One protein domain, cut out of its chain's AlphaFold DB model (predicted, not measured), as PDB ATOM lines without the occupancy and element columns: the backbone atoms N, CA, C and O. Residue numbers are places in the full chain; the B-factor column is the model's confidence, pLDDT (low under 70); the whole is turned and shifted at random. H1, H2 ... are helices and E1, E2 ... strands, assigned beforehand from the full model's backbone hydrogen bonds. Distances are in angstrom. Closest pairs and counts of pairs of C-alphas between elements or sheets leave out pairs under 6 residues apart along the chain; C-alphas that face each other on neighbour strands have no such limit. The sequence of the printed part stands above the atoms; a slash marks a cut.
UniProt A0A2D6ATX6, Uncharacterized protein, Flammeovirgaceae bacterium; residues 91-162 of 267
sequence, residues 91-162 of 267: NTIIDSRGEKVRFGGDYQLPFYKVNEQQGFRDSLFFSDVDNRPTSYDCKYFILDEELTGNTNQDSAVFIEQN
ATOM      1  N   ASN A  91     118.699  90.727 153.490       91.12
ATOM      2  CA  ASN A  91     117.564  91.644 153.480       91.12
ATOM      3  C   ASN A  91     117.528  92.414 152.156       91.12
ATOM      4  O   ASN A  91     118.524  93.024 151.764       91.12
ATOM      5  N   THR A  92     116.371  92.462 151.500       92.44
ATOM      6  CA  THR A  92     116.151  93.374 150.370       92.44
ATOM      7  C   THR A  92     116.028  94.813 150.858       92.44
ATOM      8  O   THR A  92     115.304  95.079 151.820       92.44
ATOM      9  N   ILE A  93     116.688  95.748 150.173       95.25
ATOM     10  CA  ILE A  93     116.559  97.179 150.447       95.25
ATOM     11  C   ILE A  93     115.491  97.795 149.539       95.25
ATOM     12  O   ILE A  93     115.498  97.629 148.315       95.25
ATOM     13  N   ILE A  94     114.568  98.522 150.158       95.06
ATOM     14  CA  ILE A  94     113.526  99.305 149.499       95.06
ATOM     15  C   ILE A  94     113.680 100.789 149.813       95.06
ATOM     16  O   ILE A  94     114.278 101.177 150.815       95.06
ATOM     17  N   ASP A  95     113.128 101.616 148.941       96.75
ATOM     18  CA  ASP A  95     113.104 103.062 149.082       96.75
ATOM     19  C   ASP A  95     111.844 103.535 149.838       96.75
ATOM     20  O   ASP A  95     110.991 102.734 150.237       96.75
ATOM     21  N   SER A  96     111.691 104.844 150.042       96.19
ATOM     22  CA  SER A  96     110.556 105.403 150.788       96.19
ATOM     23  C   SER A  96     109.199 105.255 150.091       96.19
ATOM     24  O   SER A  96     108.171 105.542 150.703       96.19
ATOM     25  N   ARG A  97     109.180 104.868 148.810       95.69
ATOM     26  CA  ARG A  97     107.962 104.556 148.045       95.69
ATOM     27  C   ARG A  97     107.558 103.089 148.221       95.69
ATOM     28  O   ARG A  97     106.455 102.721 147.831       95.69
ATOM     29  N   GLY A  98     108.422 102.272 148.829       92.69
ATOM     30  CA  GLY A  98     108.241 100.830 148.973       92.69
ATOM     31  C   GLY A  98     108.841 100.015 147.826       92.69
ATOM     32  O   GLY A  98     108.688  98.793 147.819       92.69
ATOM     33  N   GLU A  99     109.535 100.666 146.890       92.06
ATOM     34  CA  GLU A  99     110.094 100.036 145.694       92.06
ATOM     35  C   GLU A  99     111.484  99.457 145.973       92.06
ATOM     36  O   GLU A  99     112.278 100.053 146.703       92.06
ATOM     37  N   LYS A 100     111.806  98.302 145.372       92.12
ATOM     38  CA  LYS A 100     113.151  97.703 145.451       92.12
ATOM     39  C   LYS A 100     114.181  98.673 144.873       92.12
ATOM     40  O   LYS A 100     114.060  99.095 143.721       92.12
ATOM     41  N   VAL A 101     115.221  98.980 145.644       93.94
ATOM     42  CA  VAL A 101     116.314  99.834 145.174       93.94
ATOM     43  C   VAL A 101     117.197  99.025 144.225       93.94
ATOM     44  O   VAL A 101     117.671  97.951 144.588       93.94
ATOM     45  N   ARG A 102     117.434  99.528 143.010       91.12
ATOM     46  CA  ARG A 102     118.201  98.815 141.970       91.12
ATOM     47  C   ARG A 102     119.604  99.375 141.773       91.12
ATOM     48  O   ARG A 102     119.854 100.538 142.087       91.12
ATOM     49  N   PHE A 103     120.510  98.583 141.209       89.75
ATOM     50  CA  PHE A 103     121.805  99.065 140.729       89.75
ATOM     51  C   PHE A 103     121.604 100.081 139.596       89.75
ATOM     52  O   PHE A 103     120.847  99.833 138.662       89.75
ATOM     53  N   GLY A 104     122.212 101.267 139.713       86.94
ATOM     54  CA  GLY A 104     122.073 102.352 138.727       86.94
ATOM     55  C   GLY A 104     120.663 102.956 138.579       86.94
ATOM     56  O   GLY A 104     120.488 103.893 137.803       86.94
ATOM     57  N   GLY A 105     119.665 102.454 139.315       88.62
ATOM     58  CA  GLY A 105     118.272 102.895 139.232       88.62
ATOM     59  C   GLY A 105     117.953 104.142 140.062       88.62
ATOM     60  O   GLY A 105     118.681 104.488 141.000       88.62
ATOM     61  N   ASP A 106     116.831 104.783 139.722       92.69
ATOM     62  CA  ASP A 106     116.227 105.890 140.478       92.69
ATOM     63  C   ASP A 106     115.673 105.424 141.836       92.69
ATOM     64  O   ASP A 106     115.289 104.263 141.996       92.69
ATOM     65  N   TYR A 107     115.623 106.328 142.815       95.00
ATOM     66  CA  TYR A 107     115.253 106.010 144.194       95.00
ATOM     67  C   TYR A 107     114.721 107.226 144.961       95.00
ATOM     68  O   TYR A 107     114.981 108.375 144.605       95.00
ATOM     69  N   GLN A 108     114.028 106.968 146.074       97.81
ATOM     70  CA  GLN A 108     113.648 107.999 147.040       97.81
ATOM     71  C   GLN A 108     114.074 107.631 148.468       97.81
ATOM     72  O   GLN A 108     113.725 106.577 148.989       97.81
ATOM     73  N   LEU A 109     114.824 108.515 149.121       97.38
ATOM     74  CA  LEU A 109     115.259 108.320 150.507       97.38
ATOM     75  C   LEU A 109     114.109 108.553 151.506       97.38
ATOM     76  O   LEU A 109     113.214 109.356 151.227       97.38
ATOM     77  N   PRO A 110     114.158 107.940 152.703       97.69
ATOM     78  CA  PRO A 110     115.191 107.016 153.187       97.69
ATOM     79  C   PRO A 110     115.018 105.582 152.664       97.69
ATOM     80  O   PRO A 110     113.958 105.202 152.170       97.69
ATOM     81  N   PHE A 111     116.075 104.788 152.801       97.50
ATOM     82  CA  PHE A 111     116.081 103.352 152.559       97.50
ATOM     83  C   PHE A 111     115.656 102.571 153.799       97.50
ATOM     84  O   PHE A 111     116.005 102.915 154.934       97.50
ATOM     85  N   TYR A 112     114.964 101.462 153.552       96.25
ATOM     86  CA  TYR A 112     114.525 100.509 154.557       96.25
ATOM     87  C   TYR A 112     114.901  99.094 154.139       96.25
ATOM     88  O   TYR A 112     114.862  98.752 152.959       96.25
ATOM     89  N   LYS A 113     115.215  98.248 155.115       93.75
ATOM     90  CA  LYS A 113     115.393  96.818 154.902       93.75
ATOM     91  C   LYS A 113     114.093  96.078 155.159       93.75
ATOM     92  O   LYS A 113     113.437  96.297 156.179       93.75
ATOM     93  N   VAL A 114     113.718  95.227 154.216       90.19
ATOM     94  CA  VAL A 114     112.515  94.403 154.304       90.19
ATOM     95  C   VAL A 114     112.760  93.272 155.290       90.19
ATOM     96  O   VAL A 114     113.740  92.541 155.164       90.19
ATOM     97  N   ASN A 115     111.851  93.128 156.249       83.62
ATOM     98  CA  ASN A 115     111.776  91.982 157.137       83.62
ATOM     99  C   ASN A 115     110.509  91.195 156.793       83.62
ATOM    100  O   ASN A 115     109.399  91.714 156.932       83.62
ATOM    101  N   GLU A 116     110.671  89.963 156.324       75.19
ATOM    102  CA  GLU A 116     109.560  89.075 155.996       75.19
ATOM    103  C   GLU A 116     109.531  87.903 156.979       75.19
ATOM    104  O   GLU A 116     110.410  87.041 156.993       75.19
ATOM    105  N   GLN A 117     108.508  87.892 157.834       69.38
ATOM    106  CA  GLN A 117     108.295  86.862 158.845       69.38
ATOM    107  C   GLN A 117     106.933  86.221 158.626       69.38
ATOM    108  O   GLN A 117     105.915  86.844 158.908       69.38
ATOM    109  N   GLN A 118     106.895  84.968 158.158       60.16
ATOM    110  CA  GLN A 118     105.668  84.148 158.158       60.16
ATOM    111  C   GLN A 118     104.444  84.874 157.538       60.16
ATOM    112  O   GLN A 118     103.333  84.813 158.065       60.16
ATOM    113  N   GLY A 119     104.647  85.612 156.437       60.81
ATOM    114  CA  GLY A 119     103.593  86.374 155.748       60.81
ATOM    115  C   GLY A 119     103.303  87.775 156.310       60.81
ATOM    116  O   GLY A 119     102.426  88.468 155.793       60.81
ATOM    117  N   PHE A 120     104.035  88.220 157.333       61.12
ATOM    118  CA  PHE A 120     104.067  89.609 157.783       61.12
ATOM    119  C   PHE A 120     105.298  90.314 157.209       61.12
ATOM    120  O   PHE A 120     106.432  89.890 157.438       61.12
ATOM    121  N   ARG A 121     105.064  91.399 156.467       77.00
ATOM    122  CA  ARG A 121     106.120  92.242 155.906       77.00
ATOM    123  C   ARG A 121     106.220  93.530 156.709       77.00
ATOM    124  O   ARG A 121     105.315  94.360 156.648       77.00
ATOM    125  N   ASP A 122     107.332  93.690 157.412       84.88
ATOM    126  CA  ASP A 122     107.731  94.944 158.048       84.88
ATOM    127  C   ASP A 122     108.947  95.537 157.321       84.88
ATOM    128  O   ASP A 122     109.598  94.878 156.503       84.88
ATOM    129  N   SER A 123     109.264  96.795 157.604       89.25
ATOM    130  CA  SER A 123     110.447  97.462 157.074       89.25
ATOM    131  C   SER A 123     111.163  98.235 158.173       89.25
ATOM    132  O   SER A 123     110.579  99.112 158.808       89.25
ATOM    133  N   LEU A 124     112.447  97.943 158.373       92.75
ATOM    134  CA  LEU A 124     113.292  98.623 159.353       92.75
ATOM    135  C   LEU A 124     114.139  99.691 158.656       92.75
ATOM    136  O   LEU A 124     114.638  99.461 157.559       92.75
ATOM    137  N   PHE A 125     114.319 100.855 159.284       95.56
ATOM    138  CA  PHE A 125     115.203 101.903 158.766       95.56
ATOM    139  C   PHE A 125     116.601 101.345 158.460       95.56
ATOM    140  O   PHE A 125     117.182 100.635 159.284       95.56
ATOM    141  N   PHE A 126     117.125 101.676 157.280       95.75
ATOM    142  CA  PHE A 126     118.447 101.248 156.829       95.75
ATOM    143  C   PHE A 126     119.402 102.432 156.659       95.75
ATOM    144  O   PHE A 126     120.489 102.421 157.230       95.75
ATOM    145  N   SER A 127     119.007 103.456 155.897       97.38
ATOM    146  CA  SER A 127     119.863 104.616 155.619       97.38
ATOM    147  C   SER A 127     119.042 105.831 155.197       97.38
ATOM    148  O   SER A 127     118.045 105.701 154.492       97.38
ATOM    149  N   ASP A 128     119.468 107.029 155.582       97.81
ATOM    150  CA  ASP A 128     118.929 108.308 155.108       97.81
ATOM    151  C   ASP A 128     119.718 108.892 153.925       97.81
ATOM    152  O   ASP A 128     119.331 109.925 153.381       97.81
ATOM    153  N   VAL A 129     120.785 108.212 153.498       96.75
ATOM    154  CA  VAL A 129     121.625 108.560 152.345       96.75
ATOM    155  C   VAL A 129     121.757 107.388 151.374       96.75
ATOM    156  O   VAL A 129     121.595 106.225 151.756       96.75
ATOM    157  N   ASP A 130     122.099 107.682 150.120       95.75
ATOM    158  CA  ASP A 130     122.456 106.649 149.149       95.75
ATOM    159  C   ASP A 130     123.842 106.085 149.470       95.75
ATOM    160  O   ASP A 130     124.866 106.732 149.251       95.75
ATOM    161  N   ASN A 131     123.853 104.884 150.039       93.62
ATOM    162  CA  ASN A 131     125.048 104.131 150.405       93.62
ATOM    163  C   ASN A 131     125.321 102.964 149.443       93.62
ATOM    164  O   ASN A 131     126.077 102.050 149.782       93.62
ATOM    165  N   ARG A 132     124.714 102.977 148.249       93.56
ATOM    166  CA  ARG A 132     124.989 101.969 147.227       93.56
ATOM    167  C   ARG A 132     126.418 102.102 146.697       93.56
ATOM    168  O   ARG A 132     126.869 103.215 146.419       93.56
ATOM    169  N   PRO A 133     127.116 100.982 146.466       90.94
ATOM    170  CA  PRO A 133     128.348 100.999 145.694       90.94
ATOM    171  C   PRO A 133     128.112 101.490 144.261       90.94
ATOM    172  O   PRO A 133     127.078 101.219 143.649       90.94
ATOM    173  N   THR A 134     129.113 102.167 143.700       88.44
ATOM    174  CA  THR A 134     129.087 102.659 142.313       88.44
ATOM    175  C   THR A 134     129.396 101.577 141.275       88.44
ATOM    176  O   THR A 134     129.238 101.813 140.081       88.44
ATOM    177  N   SER A 135     129.863 100.407 141.710       86.88
ATOM    178  CA  SER A 135     130.136  99.236 140.876       86.88
ATOM    179  C   SER A 135     129.301  98.054 141.348       86.88
ATOM    180  O   SER A 135     129.077  97.892 142.547       86.88
ATOM    181  N   TYR A 136     128.861  97.223 140.405       84.12
ATOM    182  CA  TYR A 136     128.168  95.987 140.739       84.12
ATOM    183  C   TYR A 136     129.111  95.041 141.489       84.12
ATOM    184  O   TYR A 136     130.241  94.811 141.061       84.12
ATOM    185  N   ASP A 137     128.618  94.489 142.593       83.31
ATOM    186  CA  ASP A 137     129.284  93.470 143.394       83.31
ATOM    187  C   ASP A 137     128.205  92.659 144.126       83.31
ATOM    188  O   ASP A 137     127.318  93.234 144.767       83.31
ATOM    189  N   CYS A 138     128.292  91.329 144.038       81.12
ATOM    190  CA  CYS A 138     127.374  90.378 144.666       81.12
ATOM    191  C   CYS A 138     127.246  90.543 146.189       81.12
ATOM    192  O   CYS A 138     126.259  90.125 146.795       81.12
ATOM    193  N   LYS A 139     128.236  91.181 146.823       84.00
ATOM    194  CA  LYS A 139     128.174  91.589 148.226       84.00
ATOM    195  C   LYS A 139     126.974  92.477 148.523       84.00
ATOM    196  O   LYS A 139     126.346  92.337 149.569       84.00
ATOM    197  N   TYR A 140     126.701  93.408 147.619       89.00
ATOM    198  CA  TYR A 140     125.737  94.483 147.822       89.00
ATOM    199  C   TYR A 140     124.517  94.337 146.922       89.00
ATOM    200  O   TYR A 140     123.485  94.936 147.209       89.00
ATOM    201  N   PHE A 141     124.614  93.557 145.848       88.75
ATOM    202  CA  PHE A 141     123.540  93.386 144.884       88.75
ATOM    203  C   PHE A 141     123.291  91.916 144.555       88.75
ATOM    204  O   PHE A 141     124.221  91.123 144.492       88.75
ATOM    205  N   ILE A 142     122.039  91.570 144.283       84.81
ATOM    206  CA  ILE A 142     121.642  90.259 143.749       84.81
ATOM    207  C   ILE A 142     120.916  90.446 142.429       84.81
ATOM    208  O   ILE A 142     120.222  91.444 142.246       84.81
ATOM    209  N   LEU A 143     121.038  89.485 141.521       82.00
ATOM    210  CA  LEU A 143     120.236  89.473 140.304       82.00
ATOM    211  C   LEU A 143     118.833  88.957 140.642       82.00
ATOM    212  O   LEU A 143     118.682  87.858 141.166       82.00
ATOM    213  N   ASP A 144     117.812  89.768 140.373       67.50
ATOM    214  CA  ASP A 144     116.410  89.384 140.546       67.50
ATOM    215  C   ASP A 144     115.877  88.818 139.221       67.50
ATOM    216  O   ASP A 144     115.386  89.547 138.353       67.50
ATOM    217  N   GLU A 145     116.057  87.507 139.037       62.19
ATOM    218  CA  GLU A 145     115.696  86.798 137.803       62.19
ATOM    219  C   GLU A 145     114.176  86.782 137.546       62.19
ATOM    220  O   GLU A 145     113.747  86.764 136.387       62.19
ATOM    221  N   GLU A 146     113.360  86.856 138.607       53.56
ATOM    222  CA  GLU A 146     111.893  86.798 138.536       53.56
ATOM    223  C   GLU A 146     111.271  88.026 137.850       53.56
ATOM    224  O   GLU A 146     110.188  87.930 137.270       53.56
ATOM    225  N   LEU A 147     111.944  89.182 137.873       46.50
ATOM    226  CA  LEU A 147     111.397  90.439 137.348       46.50
ATOM    227  C   LEU A 147     111.731  90.720 135.878       46.50
ATOM    228  O   LEU A 147     111.049  91.542 135.259       46.50
ATOM    229  N   THR A 148     112.762  90.093 135.305       43.50
ATOM    230  CA  THR A 148     113.274  90.506 133.982       43.50
ATOM    231  C   THR A 148     113.432  89.402 132.955       43.50
ATOM    232  O   THR A 148     113.626  89.727 131.782       43.50
ATOM    233  N   GLY A 149     113.377  88.124 133.352       48.88
ATOM    234  CA  GLY A 149     113.670  87.008 132.442       48.88
ATOM    235  C   GLY A 149     115.056  87.116 131.784       48.88
ATOM    236  O   GLY A 149     115.266  86.573 130.705       48.88
ATOM    237  N   ASN A 150     115.961  87.882 132.402       49.72
ATOM    238  CA  ASN A 150     117.290  88.253 131.921       49.72
ATOM    239  C   ASN A 150     118.213  88.472 133.123       49.72
ATOM    240  O   ASN A 150     117.778  89.028 134.129       49.72
ATOM    241  N   THR A 151     119.489  88.127 132.972       54.69
ATOM    242  CA  THR A 151     120.544  88.157 134.004       54.69
ATOM    243  C   THR A 151     121.388  89.445 133.990       54.69
ATOM    244  O   THR A 151     122.531  89.460 134.445       54.69
ATOM    245  N   ASN A 152     120.861  90.546 133.443       64.94
ATOM    246  CA  ASN A 152     121.622  91.791 133.286       64.94
ATOM    247  C   ASN A 152     121.698  92.593 134.599       64.94
ATOM    248  O   ASN A 152     120.776  92.570 135.412       64.94
ATOM    249  N   GLN A 153     122.772  93.374 134.768       66.81
ATOM    250  CA  GLN A 153     123.015  94.195 135.967       66.81
ATOM    251  C   GLN A 153     121.906  95.227 136.255       66.81
ATOM    252  O   GLN A 153     121.740  95.626 137.402       66.81
ATOM    253  N   ASP A 154     121.106  95.619 135.260       68.12
ATOM    254  CA  ASP A 154     119.965  96.538 135.435       68.12
ATOM    255  C   ASP A 154     118.828  95.939 136.290       68.12
ATOM    256  O   ASP A 154     117.983  96.658 136.834       68.12
ATOM    257  N   SER A 155     118.805  94.610 136.421       73.81
ATOM    258  CA  SER A 155     117.885  93.868 137.288       73.81
ATOM    259  C   SER A 155     118.409  93.714 138.708       73.81
ATOM    260  O   SER A 155     117.721  93.144 139.554       73.81
ATOM    261  N   ALA A 156     119.632  94.171 138.978       87.50
ATOM    262  CA  ALA A 156     120.271  93.919 140.248       87.50
ATOM    263  C   ALA A 156     119.621  94.733 141.370       87.50
ATOM    264  O   ALA A 156     119.480  95.954 141.273       87.50
ATOM    265  N   VAL A 157     119.238  94.058 142.447       91.06
ATOM    266  CA  VAL A 157     118.555  94.635 143.607       91.06
ATOM    267  C   VAL A 157     119.549  94.814 144.745       91.06
ATOM    268  O   VAL A 157     120.346  93.923 145.023       91.06
ATOM    269  N   PHE A 158     119.501  95.974 145.398       93.94
ATOM    270  CA  PHE A 158     120.356  96.320 146.527       93.94
ATOM    271  C   PHE A 158     119.943  95.551 147.787       93.94
ATOM    272  O   PHE A 158     118.754  95.466 148.117       93.94
ATOM    273  N   ILE A 159     120.928  94.992 148.487       92.56
ATOM    274  CA  ILE A 159     120.724  94.101 149.630       92.56
ATOM    275  C   ILE A 159     121.683  94.387 150.792       92.56
ATOM    276  O   ILE A 159     122.765  94.948 150.624       92.56
ATOM    277  N   GLU A 160     121.293  93.923 151.977       92.12
ATOM    278  CA  GLU A 160     122.165  93.750 153.143       92.12
ATOM    279  C   GLU A 160     122.339  92.245 153.397       92.12
ATOM    280  O   GLU A 160     121.361  91.553 153.680       92.12
ATOM    281  N   GLN A 161     123.567  91.722 153.300       88.56
ATOM    282  CA  GLN A 161     123.864  90.315 153.605       88.56
ATOM    283  C   GLN A 161     123.507  89.989 155.059       88.56
ATOM    284  O   GLN A 161     123.830  90.756 155.970       88.56
ATOM    285  N   ASN A 162     122.890  88.831 155.290       89.12
ATOM    286  CA  ASN A 162     122.601  88.357 156.634       89.12
ATOM    287  C   ASN A 162     123.638  87.314 157.057       89.12
ATOM    288  O   ASN A 162     123.725  86.235 156.472       89.12
TER     289      ASN A 162
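This is residues 91 to 162 of the 267 residues of an uncharacterized protein of Flammeovirgaceae bacterium (UniProt A0A2D6ATX6). One strongly twisted antiparallel sheet, in the order E3 E2 E1 E5 E4, has the long hairpin of E2 and E3 at one edge and little H1 beyond E4 at the other. Long loops, residues 95 to 110 and 128 to 140, reach between the two ends. The 72 printed residues, in order E1 E2 E3 E4 H1 E5, are mostly strand, with under half in named elements; they are compact, radius of gyration of the C-alphas 11.8 A, spanning 29 by 28 by 23 A.

E3, residues 120 to 127, measures 21.9 A; E2, 111 to 117, 19.3 A. E1, 91 to 94, begins at C-alpha 91 (117.564, 91.644, 153.480). E5, 156 to 161, ends at C-alpha 161 (123.864, 90.315, 153.605). E4 is 141 to 143, H1 145 to 148.

E1, E2 and E3 form a meander, each strand the antiparallel neighbour of the one before. Within hydrogen-bond range are N 115 and O 122, 2.9 A, in E2 and E3; N 112 and O 94, 2.8 A, in E2 and E1; N 91 and O 160, 2.8 A, in E1 and E5; N 157 and O 142, 2.8 A, in E5 and E4. H1 is not on the sheet and is too short for an O i to N i+4 pair; of its 1 O i to N i+3 pair, 0 are within range.

The farthest C-alphas, of Gln 118 and Thr 134, are 33.8 A apart. The printed part has no cut; the links E1 to E2 and E3 to E4 are long. pLDDT is under 70 at residues 117 to 120 and 144 to 154.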